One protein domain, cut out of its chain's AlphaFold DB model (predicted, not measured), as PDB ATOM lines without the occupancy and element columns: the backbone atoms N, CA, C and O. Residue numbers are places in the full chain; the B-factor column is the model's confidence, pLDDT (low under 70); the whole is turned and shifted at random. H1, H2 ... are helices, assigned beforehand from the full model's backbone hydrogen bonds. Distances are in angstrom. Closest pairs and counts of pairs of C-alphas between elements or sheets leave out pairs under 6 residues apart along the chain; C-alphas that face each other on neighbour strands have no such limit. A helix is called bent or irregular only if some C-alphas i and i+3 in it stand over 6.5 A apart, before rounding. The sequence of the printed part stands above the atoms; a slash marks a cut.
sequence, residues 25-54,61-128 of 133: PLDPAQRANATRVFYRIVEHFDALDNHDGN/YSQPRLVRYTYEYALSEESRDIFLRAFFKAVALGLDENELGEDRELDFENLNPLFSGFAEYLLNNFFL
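AT A GLANCE: This is residues 25 to 54 and 61 to 128 of the 133 residues of an uncharacterized protein of Sporothrix brasiliensis 5110 (UniProt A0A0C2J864). A long straight helix, H1, runs along one side of a V-shaped helical hairpin, H2 and H3, and the last helix, H4, crosses the open end of that V, about perpendicular to H1. A long loop, residues 91 to 107, joins the end of H3 to the start of H4. The printed part has 98 residues with four named helices, in the order H1, H2, H3, H4, and no named strand; the class is all helix, with packing part aligned and part crossed. The whole is compact, with a radius of gyration of the C-alphas of 13.1 A, and spans 38 by 30 by 18 A.

HOW THE PARTS SIT: H1, residues 28 to 51, touches H2, residues 63 to 72, with its residues 39 to 49 alone, at a shallow tilt of 30 degrees, opposite ways; their closest C-alphas are those of Asp 46 and Pro 64, 5.4 A apart. H2 and H3, residues 77 to 90, form a helical hairpin at a shallow tilt of 30 degrees, and their closest C-alphas are those of Tyr 71 and Arg 80, 6.0 A apart. Residues 31 to 38 of H1 alone touch H3, with residues 81 to 84 of H3 alone, at a steep tilt of 60 degrees, the same way; the closest C-alphas are those of Ala 34 and Leu 84, 6.9 A apart. H4, residues 108 to 127, touches H2 with its residues 116 to 122 alone, at a steep tilt of 66 degrees, the same way; the closest C-alphas are those of Gln 63 and Ala 119, 5.5 A apart. Residues 114 to 118 of H4 alone touch residues 87 to 90 of H3, at a steep tilt of 53 degrees, opposite ways; the closest C-alphas are those of Ala 90 and Phe 118, 6.2 A apart. H1 and H4 are close but not clearly touching, about perpendicular at 85 degrees; their closest C-alphas, those of Ile 41 and Phe 108, are 8.0 A apart. In H1, H2 and H3 every O i to N i+4 pair is within hydrogen-bond range; in H4 14 of 16 are.

IN THESE COORDINATES: H1 begins with C-alpha 28 at (144.029, 192.835, 174.757) and is 34.3 A long from first to last C-alpha. H2 is 14.4 A long and H3 19.7 A. H4 is 25.9 A long and ends with C-alpha 127 at (163.173, 185.437, 152.980); it is irregular, but only just, with C-alphas 110 and 113 6.7 A apart.

THE WHOLE: The two C-alphas farthest apart are those of Pro 25 and Gly 53, 38.7 A. Residues 55 to 60 are not printed, and C-alphas 54 and 61 are 9.9 A apart across this cut, in the link from H1 to H2. The link from H2 to H3 is tight, and that from H3 to H4 is long, 17 residues. Mean pLDDT of the printed part is 88.5; residues 51 to 54 and 97 to 103 are under 70.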
ATOM      1  N   PRO A  25     140.774 187.845 166.816       84.31
ATOM      2  CA  PRO A  25     141.808 188.665 167.439       84.31
ATOM      3  C   PRO A  25     142.153 188.146 168.837       84.31
ATOM      4  O   PRO A  25     141.313 187.536 169.504       84.31
ATOM      5  N   LEU A  26     143.393 188.353 169.275       87.44
ATOM      6  CA  LEU A  26     143.738 188.088 170.671       87.44
ATOM      7  C   LEU A  26     143.011 189.101 171.562       87.44
ATOM      8  O   LEU A  26     142.867 190.269 171.191       87.44
ATOM      9  N   ASP A  27     142.579 188.666 172.745       90.25
ATOM     10  CA  ASP A  27     142.108 189.608 173.763       90.25
ATOM     11  C   ASP A  27     143.246 190.592 174.120       90.25
ATOM     12  O   ASP A  27     144.411 190.179 174.134       90.25
ATOM     13  N   PRO A  28     142.978 191.881 174.408       90.50
ATOM     14  CA  PRO A  28     144.029 192.835 174.757       90.50
ATOM     15  C   PRO A  28     144.947 192.376 175.899       90.50
ATOM     16  O   PRO A  28     146.156 192.618 175.833       90.50
ATOM     17  N   ALA A  29     144.415 191.697 176.921       89.12
ATOM     18  CA  ALA A  29     145.213 191.157 178.020       89.12
ATOM     19  C   ALA A  29     146.086 189.990 177.542       89.12
ATOM     20  O   ALA A  29     147.298 189.976 177.783       89.12
ATOM     21  N   GLN A  30     145.496 189.061 176.787       89.31
ATOM     22  CA  GLN A  30     146.205 187.942 176.168       89.31
ATOM     23  C   GLN A  30     147.339 188.427 175.253       89.31
ATOM     24  O   GLN A  30     148.461 187.928 175.327       89.31
ATOM     25  N   ARG A  31     147.080 189.445 174.426       92.25
ATOM     26  CA  ARG A  31     148.062 190.053 173.522       92.25
ATOM     27  C   ARG A  31     149.201 190.719 174.279       92.25
ATOM     28  O   ARG A  31     150.363 190.517 173.921       92.25
ATOM     29  N   ALA A  32     148.894 191.519 175.300       91.88
ATOM     30  CA  ALA A  32     149.910 192.194 176.105       91.88
ATOM     31  C   ALA A  32     150.857 191.175 176.753       91.88
ATOM     32  O   ALA A  32     152.081 191.320 176.703       91.88
ATOM     33  N   ASN A  33     150.285 190.097 177.277       91.12
ATOM     34  CA  ASN A  33     151.027 189.022 177.905       91.12
ATOM     35  C   ASN A  33     151.869 188.225 176.898       91.12
ATOM     36  O   ASN A  33     153.069 188.035 177.095       91.12
ATOM     37  N   ALA A  34     151.279 187.849 175.758       92.81
ATOM     38  CA  ALA A  34     151.982 187.154 174.680       92.81
ATOM     39  C   ALA A  34     153.149 187.978 174.147       92.81
ATOM     40  O   ALA A  34     154.237 187.447 173.945       92.81
ATOM     41  N   THR A  35     152.955 189.289 174.006       94.75
ATOM     42  CA  THR A  35     154.012 190.223 173.613       94.75
ATOM     43  C   THR A  35     155.145 190.240 174.639       94.75
ATOM     44  O   THR A  35     156.315 190.160 174.266       94.75
ATOM     45  N   ARG A  36     154.829 190.297 175.937       93.31
ATOM     46  CA  ARG A  36     155.840 190.290 177.003       93.31
ATOM     47  C   ARG A  36     156.641 188.986 177.030       93.31
ATOM     48  O   ARG A  36     157.870 189.029 177.081       93.31
ATOM     49  N   VAL A  37     155.965 187.838 176.975       93.88
ATOM     50  CA  VAL A  37     156.623 186.520 176.952       93.88
ATOM     51  C   VAL A  37     157.457 186.351 175.680       93.88
ATOM     52  O   VAL A  37     158.597 185.899 175.760       93.88
ATOM     53  N   PHE A  38     156.939 186.784 174.528       96.12
ATOM     54  CA  PHE A  38     157.678 186.815 173.267       96.12
ATOM     55  C   PHE A  38     158.997 187.586 173.397       96.12
ATOM     56  O   PHE A  38     160.055 187.034 173.095       96.12
ATOM     57  N   TYR A  39     158.960 188.825 173.901       96.62
ATOM     58  CA  TYR A  39     160.174 189.626 174.069       96.62
ATOM     59  C   TYR A  39     161.155 188.994 175.056       96.62
ATOM     60  O   TYR A  39     162.341 188.942 174.753       96.62
ATOM     61  N   ARG A  40     160.681 188.417 176.167       94.94
ATOM     62  CA  ARG A  40     161.543 187.696 177.119       94.94
ATOM     63  C   ARG A  40     162.291 186.532 176.457       94.94
ATOM     64  O   ARG A  40     163.469 186.326 176.741       94.94
ATOM     65  N   ILE A  41     161.625 185.782 175.576       95.06
ATOM     66  CA  ILE A  41     162.248 184.680 174.825       95.06
ATOM     67  C   ILE A  41     163.279 185.219 173.829       95.06
ATOM     68  O   ILE A  41     164.419 184.757 173.802       95.06
ATOM     69  N   VAL A  42     162.890 186.211 173.028       96.06
ATOM     70  CA  VAL A  42     163.760 186.819 172.014       96.06
ATOM     71  C   VAL A  42     165.007 187.441 172.641       96.06
ATOM     72  O   VAL A  42     166.106 187.225 172.139       96.06
ATOM     73  N   GLU A  43     164.861 188.186 173.737       95.06
ATOM     74  CA  GLU A  43     165.974 188.832 174.441       95.06
ATOM     75  C   GLU A  43     166.934 187.814 175.057       95.06
ATOM     76  O   GLU A  43     168.146 188.006 174.987       95.06
ATOM     77  N   HIS A  44     166.415 186.707 175.603       94.06
ATOM     78  CA  HIS A  44     167.256 185.620 176.100       94.06
ATOM     79  C   HIS A  44     168.145 185.054 174.985       94.06
ATOM     80  O   HIS A  44     169.366 184.976 175.139       94.06
ATOM     81  N   PHE A  45     167.557 184.715 173.833       92.94
ATOM     82  CA  PHE A  45     168.320 184.160 172.714       92.94
ATOM     83  C   PHE A  45     169.234 185.185 172.031       92.94
ATOM     84  O   PHE A  45     170.311 184.797 171.579       92.94
ATOM     85  N   ASP A  46     168.866 186.470 171.988       92.56
ATOM     86  CA  ASP A  46     169.740 187.547 171.496       92.56
ATOM     87  C   ASP A  46     170.951 187.747 172.417       92.56
ATOM     88  O   ASP A  46     172.078 187.880 171.941       92.56
ATOM     89  N   ALA A  47     170.770 187.692 173.739       91.19
ATOM     90  CA  ALA A  47     171.880 187.763 174.688       91.19
ATOM     91  C   ALA A  47     172.865 186.595 174.507       91.19
ATOM     92  O   ALA A  47     174.076 186.824 174.483       91.19
ATOM     93  N   LEU A  48     172.358 185.372 174.308       86.62
ATOM     94  CA  LEU A  48     173.187 184.201 173.999       86.62
ATOM     95  C   LEU A  48     173.934 184.357 172.664       86.62
ATOM     96  O   LEU A  48     175.124 184.065 172.591       86.62
ATOM     97  N   ASP A  49     173.264 184.865 171.625       81.88
ATOM     98  CA  ASP A  49     173.862 185.101 170.299       81.88
ATOM     99  C   ASP A  49     175.032 186.101 170.368       81.88
ATOM    100  O   ASP A  49     176.093 185.883 169.777       81.88
ATOM    101  N   ASN A  50     174.866 187.174 171.151       77.12
ATOM    102  CA  ASN A  50     175.897 188.192 171.359       77.12
ATOM    103  C   ASN A  50     177.043 187.705 172.269       77.12
ATOM    104  O   ASN A  50     178.195 188.084 172.046       77.12
ATOM    105  N   HIS A  51     176.753 186.885 173.288       69.06
ATOM    106  CA  HIS A  51     177.749 186.395 174.252       69.06
ATOM    107  C   HIS A  51     178.646 185.300 173.664       69.06
ATOM    108  O   HIS A  51     179.869 185.348 173.815       69.06
ATOM    109  N   ASP A  52     178.060 184.344 172.942       63.41
ATOM    110  CA  ASP A  52     178.811 183.225 172.370       63.41
ATOM    111  C   ASP A  52     179.602 183.632 171.123       63.41
ATOM    112  O   ASP A  52     180.406 182.850 170.615       63.41
ATOM    113  N   GLY A  53     179.436 184.872 170.645       53.25
ATOM    114  CA  GLY A  53     180.275 185.483 169.620       53.25
ATOM    115  C   GLY A  53     180.430 184.595 168.391       53.25
ATOM    116  O   GLY A  53     181.552 184.347 167.959       53.25
ATOM    117  N   ASN A  54     179.328 184.045 167.879       53.09
ATOM    118  CA  ASN A  54     179.321 183.122 166.741       53.09
ATOM    119  C   ASN A  54     180.272 181.904 166.880       53.09
ATOM    120  O   ASN A  54     180.582 181.232 165.895       53.09
ATOM    121  N   TYR A  61     173.169 184.347 159.779       86.19
ATOM    122  CA  TYR A  61     172.256 185.393 160.223       86.19
ATOM    123  C   TYR A  61     171.912 185.219 161.708       86.19
ATOM    124  O   TYR A  61     172.007 184.122 162.258       86.19
ATOM    125  N   SER A  62     171.459 186.303 162.343       91.06
ATOM    126  CA  SER A  62     170.968 186.267 163.723       91.06
ATOM    127  C   SER A  62     169.500 185.833 163.750       91.06
ATOM    128  O   SER A  62     168.602 186.587 163.357       91.06
ATOM    129  N   GLN A  63     169.257 184.606 164.214       93.00
ATOM    130  CA  GLN A  63     167.917 184.046 164.416       93.00
ATOM    131  C   GLN A  63     167.022 184.917 165.316       93.00
ATOM    132  O   GLN A  63     165.902 185.221 164.892       93.00
ATOM    133  N   PRO A  64     167.466 185.381 166.506       94.88
ATOM    134  CA  PRO A  64     166.600 186.178 167.370       94.88
ATOM    135  C   PRO A  64     166.203 187.512 166.743       94.88
ATOM    136  O   PRO A  64     165.047 187.923 166.858       94.88
ATOM    137  N   ARG A  65     167.104 188.151 165.989       94.62
ATOM    138  CA  ARG A  65     166.784 189.383 165.257       94.62
ATOM    139  C   ARG A  65     165.811 189.145 164.111       94.62
ATOM    140  O   ARG A  65     164.902 189.949 163.940       94.62
ATOM    141  N   LEU A  66     165.954 188.047 163.364       95.38
ATOM    142  CA  LEU A  66     165.002 187.690 162.307       95.38
ATOM    143  C   LEU A  66     163.583 187.546 162.872       95.38
ATOM    144  O   LEU A  66     162.647 188.170 162.369       95.38
ATOM    145  N   VAL A  67     163.434 186.765 163.944       96.81
ATOM    146  CA  VAL A  67     162.144 186.531 164.609       96.81
ATOM    147  C   VAL A  67     161.569 187.846 165.146       96.81
ATOM    148  O   VAL A  67     160.417 188.176 164.863       96.81
ATOM    149  N   ARG A  68     162.386 188.637 165.852       97.44
ATOM    150  CA  ARG A  68     162.000 189.948 166.392       97.44
ATOM    151  C   ARG A  68     161.497 190.900 165.316       97.44
ATOM    152  O   ARG A  68     160.426 191.480 165.460       97.44
ATOM    153  N   TYR A  69     162.264 191.075 164.246       96.50
ATOM    154  CA  TYR A  69     161.941 192.046 163.207       96.50
ATOM    155  C   TYR A  69     160.756 191.605 162.353       96.50
ATOM    156  O   TYR A  69     159.962 192.452 161.952       96.50
ATOM    157  N   THR A  70     160.558 190.300 162.156       96.19
ATOM    158  CA  THR A  70     159.336 189.797 161.511       96.19
ATOM    159  C   THR A  70     158.085 190.204 162.301       96.19
ATOM    160  O   THR A  70     157.089 190.606 161.702       96.19
ATOM    161  N   TYR A  71     158.149 190.188 163.636       96.88
ATOM    162  CA  TYR A  71     157.069 190.681 164.493       96.88
ATOM    163  C   TYR A  71     156.938 192.213 164.488       96.88
ATOM    164  O   TYR A  71     155.852 192.747 164.259       96.88
ATOM    165  N   GLU A  72     158.029 192.945 164.736       95.88
ATOM    166  CA  GLU A  72     157.994 194.406 164.908       95.88
ATOM    167  C   GLU A  72     157.523 195.131 163.641       95.88
ATOM    168  O   GLU A  72     156.734 196.080 163.729       95.88
ATOM    169  N   TYR A  73     157.956 194.652 162.471       94.88
ATOM    170  CA  TYR A  73     157.621 195.237 161.173       94.88
ATOM    171  C   TYR A  73     156.340 194.675 160.540       94.88
ATOM    172  O   TYR A  73     155.976 195.097 159.441       94.88
ATOM    173  N   ALA A  74     155.609 193.784 161.220       93.44
ATOM    174  CA  ALA A  74     154.251 193.449 160.810       93.44
ATOM    175  C   ALA A  74     153.360 194.708 160.855       93.44
ATOM    176  O   ALA A  74     153.302 195.414 161.866       93.44
ATOM    177  N   LEU A  75     152.682 194.991 159.735       90.50
ATOM    178  CA  LEU A  75     152.026 196.280 159.466       90.50
ATOM    179  C   LEU A  75     150.718 196.502 160.235       90.50
ATOM    180  O   LEU A  75     150.326 197.647 160.446       90.50
ATOM    181  N   SER A  76     150.030 195.429 160.620       91.88
ATOM    182  CA  SER A  76     148.741 195.500 161.306       91.88
ATOM    183  C   SER A  76     148.774 194.741 162.630       91.88
ATOM    184  O   SER A  76     149.555 193.804 162.807       91.88
ATOM    185  N   GLU A  77     147.906 195.141 163.559       91.44
ATOM    186  CA  GLU A  77     147.693 194.422 164.819       91.44
ATOM    187  C   GLU A  77     147.251 192.975 164.565       91.44
ATOM    188  O   GLU A  77     147.764 192.055 165.190       91.44
ATOM    189  N   GLU A  78     146.394 192.763 163.568       91.25
ATOM    190  CA  GLU A  78     145.963 191.434 163.135       91.25
ATOM    191  C   GLU A  78     147.146 190.572 162.665       91.25
ATOM    192  O   GLU A  78     147.295 189.427 163.086       91.25
ATOM    193  N   SER A  79     148.048 191.127 161.850       90.75
ATOM    194  CA  SER A  79     149.257 190.418 161.410       90.75
ATOM    195  C   SER A  79     150.181 190.070 162.581       90.75
ATOM    196  O   SER A  79     150.795 189.003 162.581       90.75
ATOM    197  N   ARG A  80     150.269 190.946 163.588       94.25
ATOM    198  CA  ARG A  80     151.028 190.690 164.821       94.25
ATOM    199  C   ARG A  80     150.391 189.583 165.654       94.25
ATOM    200  O   ARG A  80     151.108 188.699 166.112       94.25
ATOM    201  N   ASP A  81     149.069 189.574 165.786       94.06
ATOM    202  CA  ASP A  81     148.336 188.515 166.483       94.06
ATOM    203  C   ASP A  81     148.512 187.161 165.778       94.06
ATOM    204  O   ASP A  81     148.781 186.152 166.432       94.06
ATOM    205  N   ILE A  82     148.440 187.132 164.443       93.00
ATOM    206  CA  ILE A  82     148.711 185.929 163.638       93.00
ATOM    207  C   ILE A  82     150.145 185.444 163.863       93.00
ATOM    208  O   ILE A  82     150.366 184.249 164.073       93.00
ATOM    209  N   PHE A  83     151.116 186.359 163.859       94.94
ATOM    210  CA  PHE A  83     152.509 186.018 164.120       94.94
ATOM    211  C   PHE A  83     152.689 185.421 165.519       94.94
ATOM    212  O   PHE A  83     153.300 184.363 165.645       94.94
ATOM    213  N   LEU A  84     152.129 186.049 166.561       95.00
ATOM    214  CA  LEU A  84     152.188 185.530 167.930       95.00
ATOM    215  C   LEU A  84     151.558 184.134 168.001       95.00
ATOM    216  O   LEU A  84     152.170 183.211 168.530       95.00
ATOM    217  N   ARG A  85     150.390 183.930 167.381       93.75
ATOM    218  CA  ARG A  85     149.753 182.606 167.292       93.75
ATOM    219  C   ARG A  85     150.664 181.553 166.668       93.75
ATOM    220  O   ARG A  85     150.809 180.464 167.223       93.75
ATOM    221  N   ALA A  86     151.292 181.875 165.541       94.06
ATOM    222  CA  ALA A  86     152.209 180.968 164.859       94.06
ATOM    223  C   ALA A  86     153.473 180.688 165.685       94.06
ATOM    224  O   ALA A  86     153.870 179.530 165.813       94.06
ATOM    225  N   PHE A  87     154.068 181.724 166.279       96.12
ATOM    226  CA  PHE A  87     155.268 181.621 167.103       96.12
ATOM    227  C   PHE A  87     155.035 180.726 168.321       96.12
ATOM    228  O   PHE A  87     155.737 179.734 168.487       96.12
ATOM    229  N   PHE A  88     154.020 181.024 169.136       94.12
ATOM    230  CA  PHE A  88     153.721 180.264 170.355       94.12
ATOM    231  C   PHE A  88     153.391 178.801 170.046       94.12
ATOM    232  O   PHE A  88     153.891 177.901 170.720       94.12
ATOM    233  N   LYS A  89     152.654 178.549 168.958       93.62
ATOM    234  CA  LYS A  89     152.428 177.189 168.459       93.62
ATOM    235  C   LYS A  89     153.741 176.488 168.088       93.62
ATOM    236  O   LYS A  89     153.911 175.322 168.430       93.62
ATOM    237  N   ALA A  90     154.654 177.173 167.399       93.81
ATOM    238  CA  ALA A  90     155.938 176.607 166.985       93.81
ATOM    239  C   ALA A  90     156.860 176.300 168.174       93.81
ATOM    240  O   ALA A  90     157.548 175.283 168.160       93.81
ATOM    241  N   VAL A  91     156.830 177.129 169.222       94.25
ATOM    242  CA  VAL A  91     157.597 176.905 170.458       94.25
ATOM    243  C   VAL A  91     156.857 176.068 171.507       94.25
ATOM    244  O   VAL A  91     157.305 175.983 172.645       94.25
ATOM    245  N   ALA A  92     155.748 175.427 171.123       91.94
ATOM    246  CA  ALA A  92     154.937 174.554 171.975       91.94
ATOM    247  C   ALA A  92     154.487 175.207 173.301       91.94
ATOM    248  O   ALA A  92     154.362 174.544 174.330       91.94
ATOM    249  N   LEU A  93     154.214 176.513 173.271       90.81
ATOM    250  CA  LEU A  93     153.642 177.257 174.389       90.81
ATOM    251  C   LEU A  93     152.171 177.559 174.079       90.81
ATOM    252  O   LEU A  93     151.860 178.107 173.021       90.81
ATOM    253  N   GLY A  94     151.252 177.221 174.986       87.25
ATOM    254  CA  GLY A  94     149.862 177.658 174.854       87.25
ATOM    255  C   GLY A  94     149.737 179.160 175.065       87.25
ATOM    256  O   GLY A  94     150.561 179.752 175.758       87.25
ATOM    257  N   LEU A  95     148.731 179.762 174.426       82.81
ATOM    258  CA  LEU A  95     148.427 181.198 174.475       82.81
ATOM    259  C   LEU A  95     147.345 181.551 175.495       82.81
ATOM    260  O   LEU A  95     147.025 182.728 175.649       82.81
ATOM    261  N   ASP A  96     146.744 180.560 176.140       76.31
ATOM    262  CA  ASP A  96     145.601 180.772 177.019       76.31
ATOM    263  C   ASP A  96     146.021 181.545 178.275       76.31
ATOM    264  O   ASP A  96     147.135 181.389 178.776       76.31
ATOM    265  N   GLU A  97     145.127 182.386 178.800       60.84
ATOM    266  CA  GLU A  97     145.411 183.274 179.942       60.84
ATOM    267  C   GLU A  97     145.898 182.518 181.187       60.84
ATOM    268  O   GLU A  97     146.708 183.035 181.952       60.84
ATOM    269  N   ASN A  98     145.456 181.269 181.360       62.31
ATOM    270  CA  ASN A  98     145.886 180.401 182.458       62.31
ATOM    271  C   ASN A  98     147.313 179.852 182.272       62.31
ATOM    272  O   ASN A  98     147.934 179.421 183.240       62.31
ATOM    273  N   GLU A  99     147.825 179.838 181.039       63.59
ATOM    274  CA  GLU A  99     149.138 179.291 180.685       63.59
ATOM    275  C   GLU A  99     150.191 180.378 180.434       63.59
ATOM    276  O   GLU A  99     151.390 180.121 180.572       63.59
ATOM    277  N   LEU A 100     149.782 181.603 180.095       67.69
ATOM    278  CA  LEU A 100     150.657 182.775 180.045       67.69
ATOM    279  C   LEU A 100     150.659 183.493 181.399       67.69
ATOM    280  O   LEU A 100     150.087 184.556 181.560       67.69
ATOM    281  N   GLY A 101     151.300 182.938 182.419       66.69
ATOM    282  CA  GLY A 101     151.577 183.706 183.641       66.69
ATOM    283  C   GLY A 101     152.788 184.627 183.457       66.69
ATOM    284  O   GLY A 101     153.760 184.227 182.816       66.69
ATOM    285  N   GLU A 102     152.795 185.818 184.068       62.41
ATOM    286  CA  GLU A 102     154.006 186.664 184.098       62.41
ATOM    287  C   GLU A 102     155.193 185.957 184.771       62.41
ATOM    288  O   GLU A 102     156.341 186.125 184.353       62.41
ATOM    289  N   ASP A 103     154.892 185.106 185.751       67.31
ATOM    290  CA  ASP A 103     155.851 184.287 186.489       67.31
ATOM    291  C   ASP A 103     156.069 182.908 185.853       67.31
ATOM    292  O   ASP A 103     156.652 182.020 186.475       67.31
ATOM    293  N   ARG A 104     155.603 182.694 184.611       77.06
ATOM    294  CA  ARG A 104     155.818 181.423 183.916       77.06
ATOM    295  C   ARG A 104     157.315 181.154 183.822       77.06
ATOM    296  O   ARG A 104     158.073 181.922 183.218       77.06
ATOM    297  N   GLU A 105     157.734 180.037 184.393       83.31
ATOM    298  CA  GLU A 105     159.080 179.531 184.205       83.31
ATOM    299  C   GLU A 105     159.221 179.033 182.762       83.31
ATOM    300  O   GLU A 105     158.399 178.260 182.264       83.31
ATOM    301  N   LEU A 106     160.222 179.561 182.060       89.88
ATOM    302  CA  LEU A 106     160.513 179.202 180.679       89.88
ATOM    303  C   LEU A 106     161.721 178.280 180.682       89.88
ATOM    304  O   LEU A 106     162.802 178.667 181.125       89.88
ATOM    305  N   ASP A 107     161.527 177.078 180.162       92.12
ATOM    306  CA  ASP A 107     162.603 176.124 179.956       92.12
ATOM    307  C   ASP A 107     163.344 176.468 178.658       92.12
ATOM    308  O   ASP A 107     162.975 176.040 177.562       92.12
ATOM    309  N   PHE A 108     164.366 177.316 178.775       92.25
ATOM    310  CA  PHE A 108     165.125 177.805 177.625       92.25
ATOM    311  C   PHE A 108     165.917 176.709 176.904       92.25
ATOM    312  O   PHE A 108     166.160 176.840 175.705       92.25
ATOM    313  N   GLU A 109     166.274 175.619 177.588       91.62
ATOM    314  CA  GLU A 109     166.967 174.488 176.966       91.62
ATOM    315  C   GLU A 109     166.034 173.751 176.001       91.62
ATOM    316  O   GLU A 109     166.402 173.504 174.850       91.62
ATOM    317  N   ASN A 110     164.795 173.491 176.431       92.38
ATOM    318  CA  ASN A 110     163.771 172.883 175.580       92.38
ATOM    319  C   ASN A 110     163.237 173.844 174.503       92.38
ATOM    320  O   ASN A 110     162.876 173.408 173.408       92.38
ATOM    321  N   LEU A 111     163.222 175.155 174.770       94.25
ATOM    322  CA  LEU A 111     162.808 176.167 173.792       94.25
ATOM    323  C   LEU A 111     163.833 176.381 172.676       94.25
ATOM    324  O   LEU A 111     163.434 176.705 171.559       94.25
ATOM    325  N   ASN A 112     165.129 176.211 172.946       93.62
ATOM    326  CA  ASN A 112     166.201 176.500 171.990       93.62
ATOM    327  C   ASN A 112     166.021 175.810 170.618       93.62
ATOM    328  O   ASN A 112     165.972 176.517 169.610       93.62
ATOM    329  N   PRO A 113     165.845 174.473 170.522       94.44
ATOM    330  CA  PRO A 113     165.659 173.820 169.224       94.44
ATOM    331  C   PRO A 113     164.365 174.249 168.511       94.44
ATOM    332  O   PRO A 113     164.349 174.345 167.284       94.44
ATOM    333  N   LEU A 114     163.293 174.542 169.254       96.44
ATOM    334  CA  LEU A 114     162.021 174.994 168.680       96.44
ATOM    335  C   LEU A 114     162.128 176.415 168.121       96.44
ATOM    336  O   LEU A 114     161.642 176.704 167.028       96.44
ATOM    337  N   PHE A 115     162.805 177.296 168.858       95.94
ATOM    338  CA  PHE A 115     163.068 178.667 168.448       95.94
ATOM    339  C   PHE A 115     163.917 178.712 167.175       95.94
ATOM    340  O   PHE A 115     163.550 179.392 166.213       95.94
ATOM    341  N   SER A 116     165.014 177.949 167.135       94.00
ATOM    342  CA  SER A 116     165.852 177.833 165.938       94.00
ATOM    343  C   SER A 116     165.070 177.271 164.752       94.00
ATOM    344  O   SER A 116     165.129 177.848 163.667       94.00
ATOM    345  N   GLY A 117     164.262 176.225 164.960       94.25
ATOM    346  CA  GLY A 117     163.405 175.665 163.914       94.25
ATOM    347  C   GLY A 117     162.393 176.673 163.359       94.25
ATOM    348  O   GLY A 117     162.192 176.750 162.146       94.25
ATOM    349  N   PHE A 118     161.795 177.509 164.213       96.25
ATOM    350  CA  PHE A 118     160.906 178.581 163.763       96.25
ATOM    351  C   PHE A 118     161.647 179.656 162.953       96.25
ATOM    352  O   PHE A 118     161.146 180.111 161.924       96.25
ATOM    353  N   ALA A 119     162.857 180.042 163.367       94.75
ATOM    354  CA  ALA A 119     163.671 181.001 162.625       94.75
ATOM    355  C   ALA A 119     164.101 180.461 161.249       94.75
ATOM    356  O   ALA A 119     164.097 181.207 160.270       94.75
ATOM    357  N   GLU A 120     164.452 179.176 161.155       93.00
ATOM    358  CA  GLU A 120     164.742 178.506 159.880       93.00
ATOM    359  C   GLU A 120     163.498 178.421 158.993       93.00
ATOM    360  O   GLU A 120     163.570 178.710 157.800       93.00
ATOM    361  N   TYR A 121     162.336 178.106 159.571       93.00
ATOM    362  CA  TYR A 121     161.066 178.124 158.851       93.00
ATOM    363  C   TYR A 121     160.774 179.503 158.247       93.00
ATOM    364  O   TYR A 121     160.440 179.587 157.063       93.00
ATOM    365  N   LEU A 122     160.936 180.580 159.026       93.50
ATOM    366  CA  LEU A 122     160.752 181.943 158.526       93.50
ATOM    367  C   LEU A 122     161.699 182.236 157.362       93.50
ATOM    368  O   LEU A 122     161.255 182.698 156.311       93.50
ATOM    369  N   LEU A 123     162.988 181.934 157.534       91.00
ATOM    370  CA  LEU A 123     163.996 182.165 156.507       91.00
ATOM    371  C   LEU A 123     163.640 181.432 155.203       91.00
ATOM    372  O   LEU A 123     163.571 182.065 154.151       91.00
ATOM    373  N   ASN A 124     163.354 180.132 155.287       89.31
ATOM    374  CA  ASN A 124     163.128 179.265 154.128       89.31
ATOM    375  C   ASN A 124     161.832 179.574 153.366       89.31
ATOM    376  O   ASN A 124     161.782 179.354 152.161       89.31
ATOM    377  N   ASN A 125     160.792 180.069 154.042       87.69
ATOM    378  CA  ASN A 125     159.482 180.285 153.414       87.69
ATOM    379  C   ASN A 125     159.220 181.738 153.003       87.69
ATOM    380  O   ASN A 125     158.383 181.971 152.134       87.69
ATOM    381  N   PHE A 126     159.892 182.717 153.621       87.38
ATOM    382  CA  PHE A 126     159.576 184.136 153.409       87.38
ATOM    383  C   PHE A 126     160.754 184.992 152.943       87.38
ATOM    384  O   PHE A 126     160.528 186.031 152.325       87.38
ATOM    385  N   PHE A 127     161.996 184.595 153.234       86.38
ATOM    386  CA  PHE A 127     163.173 185.437 152.980       86.38
ATOM    387  C   PHE A 127     164.150 184.844 151.965       86.38
ATOM    388  O   PHE A 127     164.945 185.587 151.386       86.38
ATOM    389  N   LEU A 128     164.087 183.536 151.721       82.88
ATOM    390  CA  LEU A 128     164.788 182.899 150.617       82.88
ATOM    391  C   LEU A 128     163.875 182.802 149.389       82.88
ATOM    392  O   LEU A 128     162.661 182.643 149.529       82.88
TER     393      LEU A 128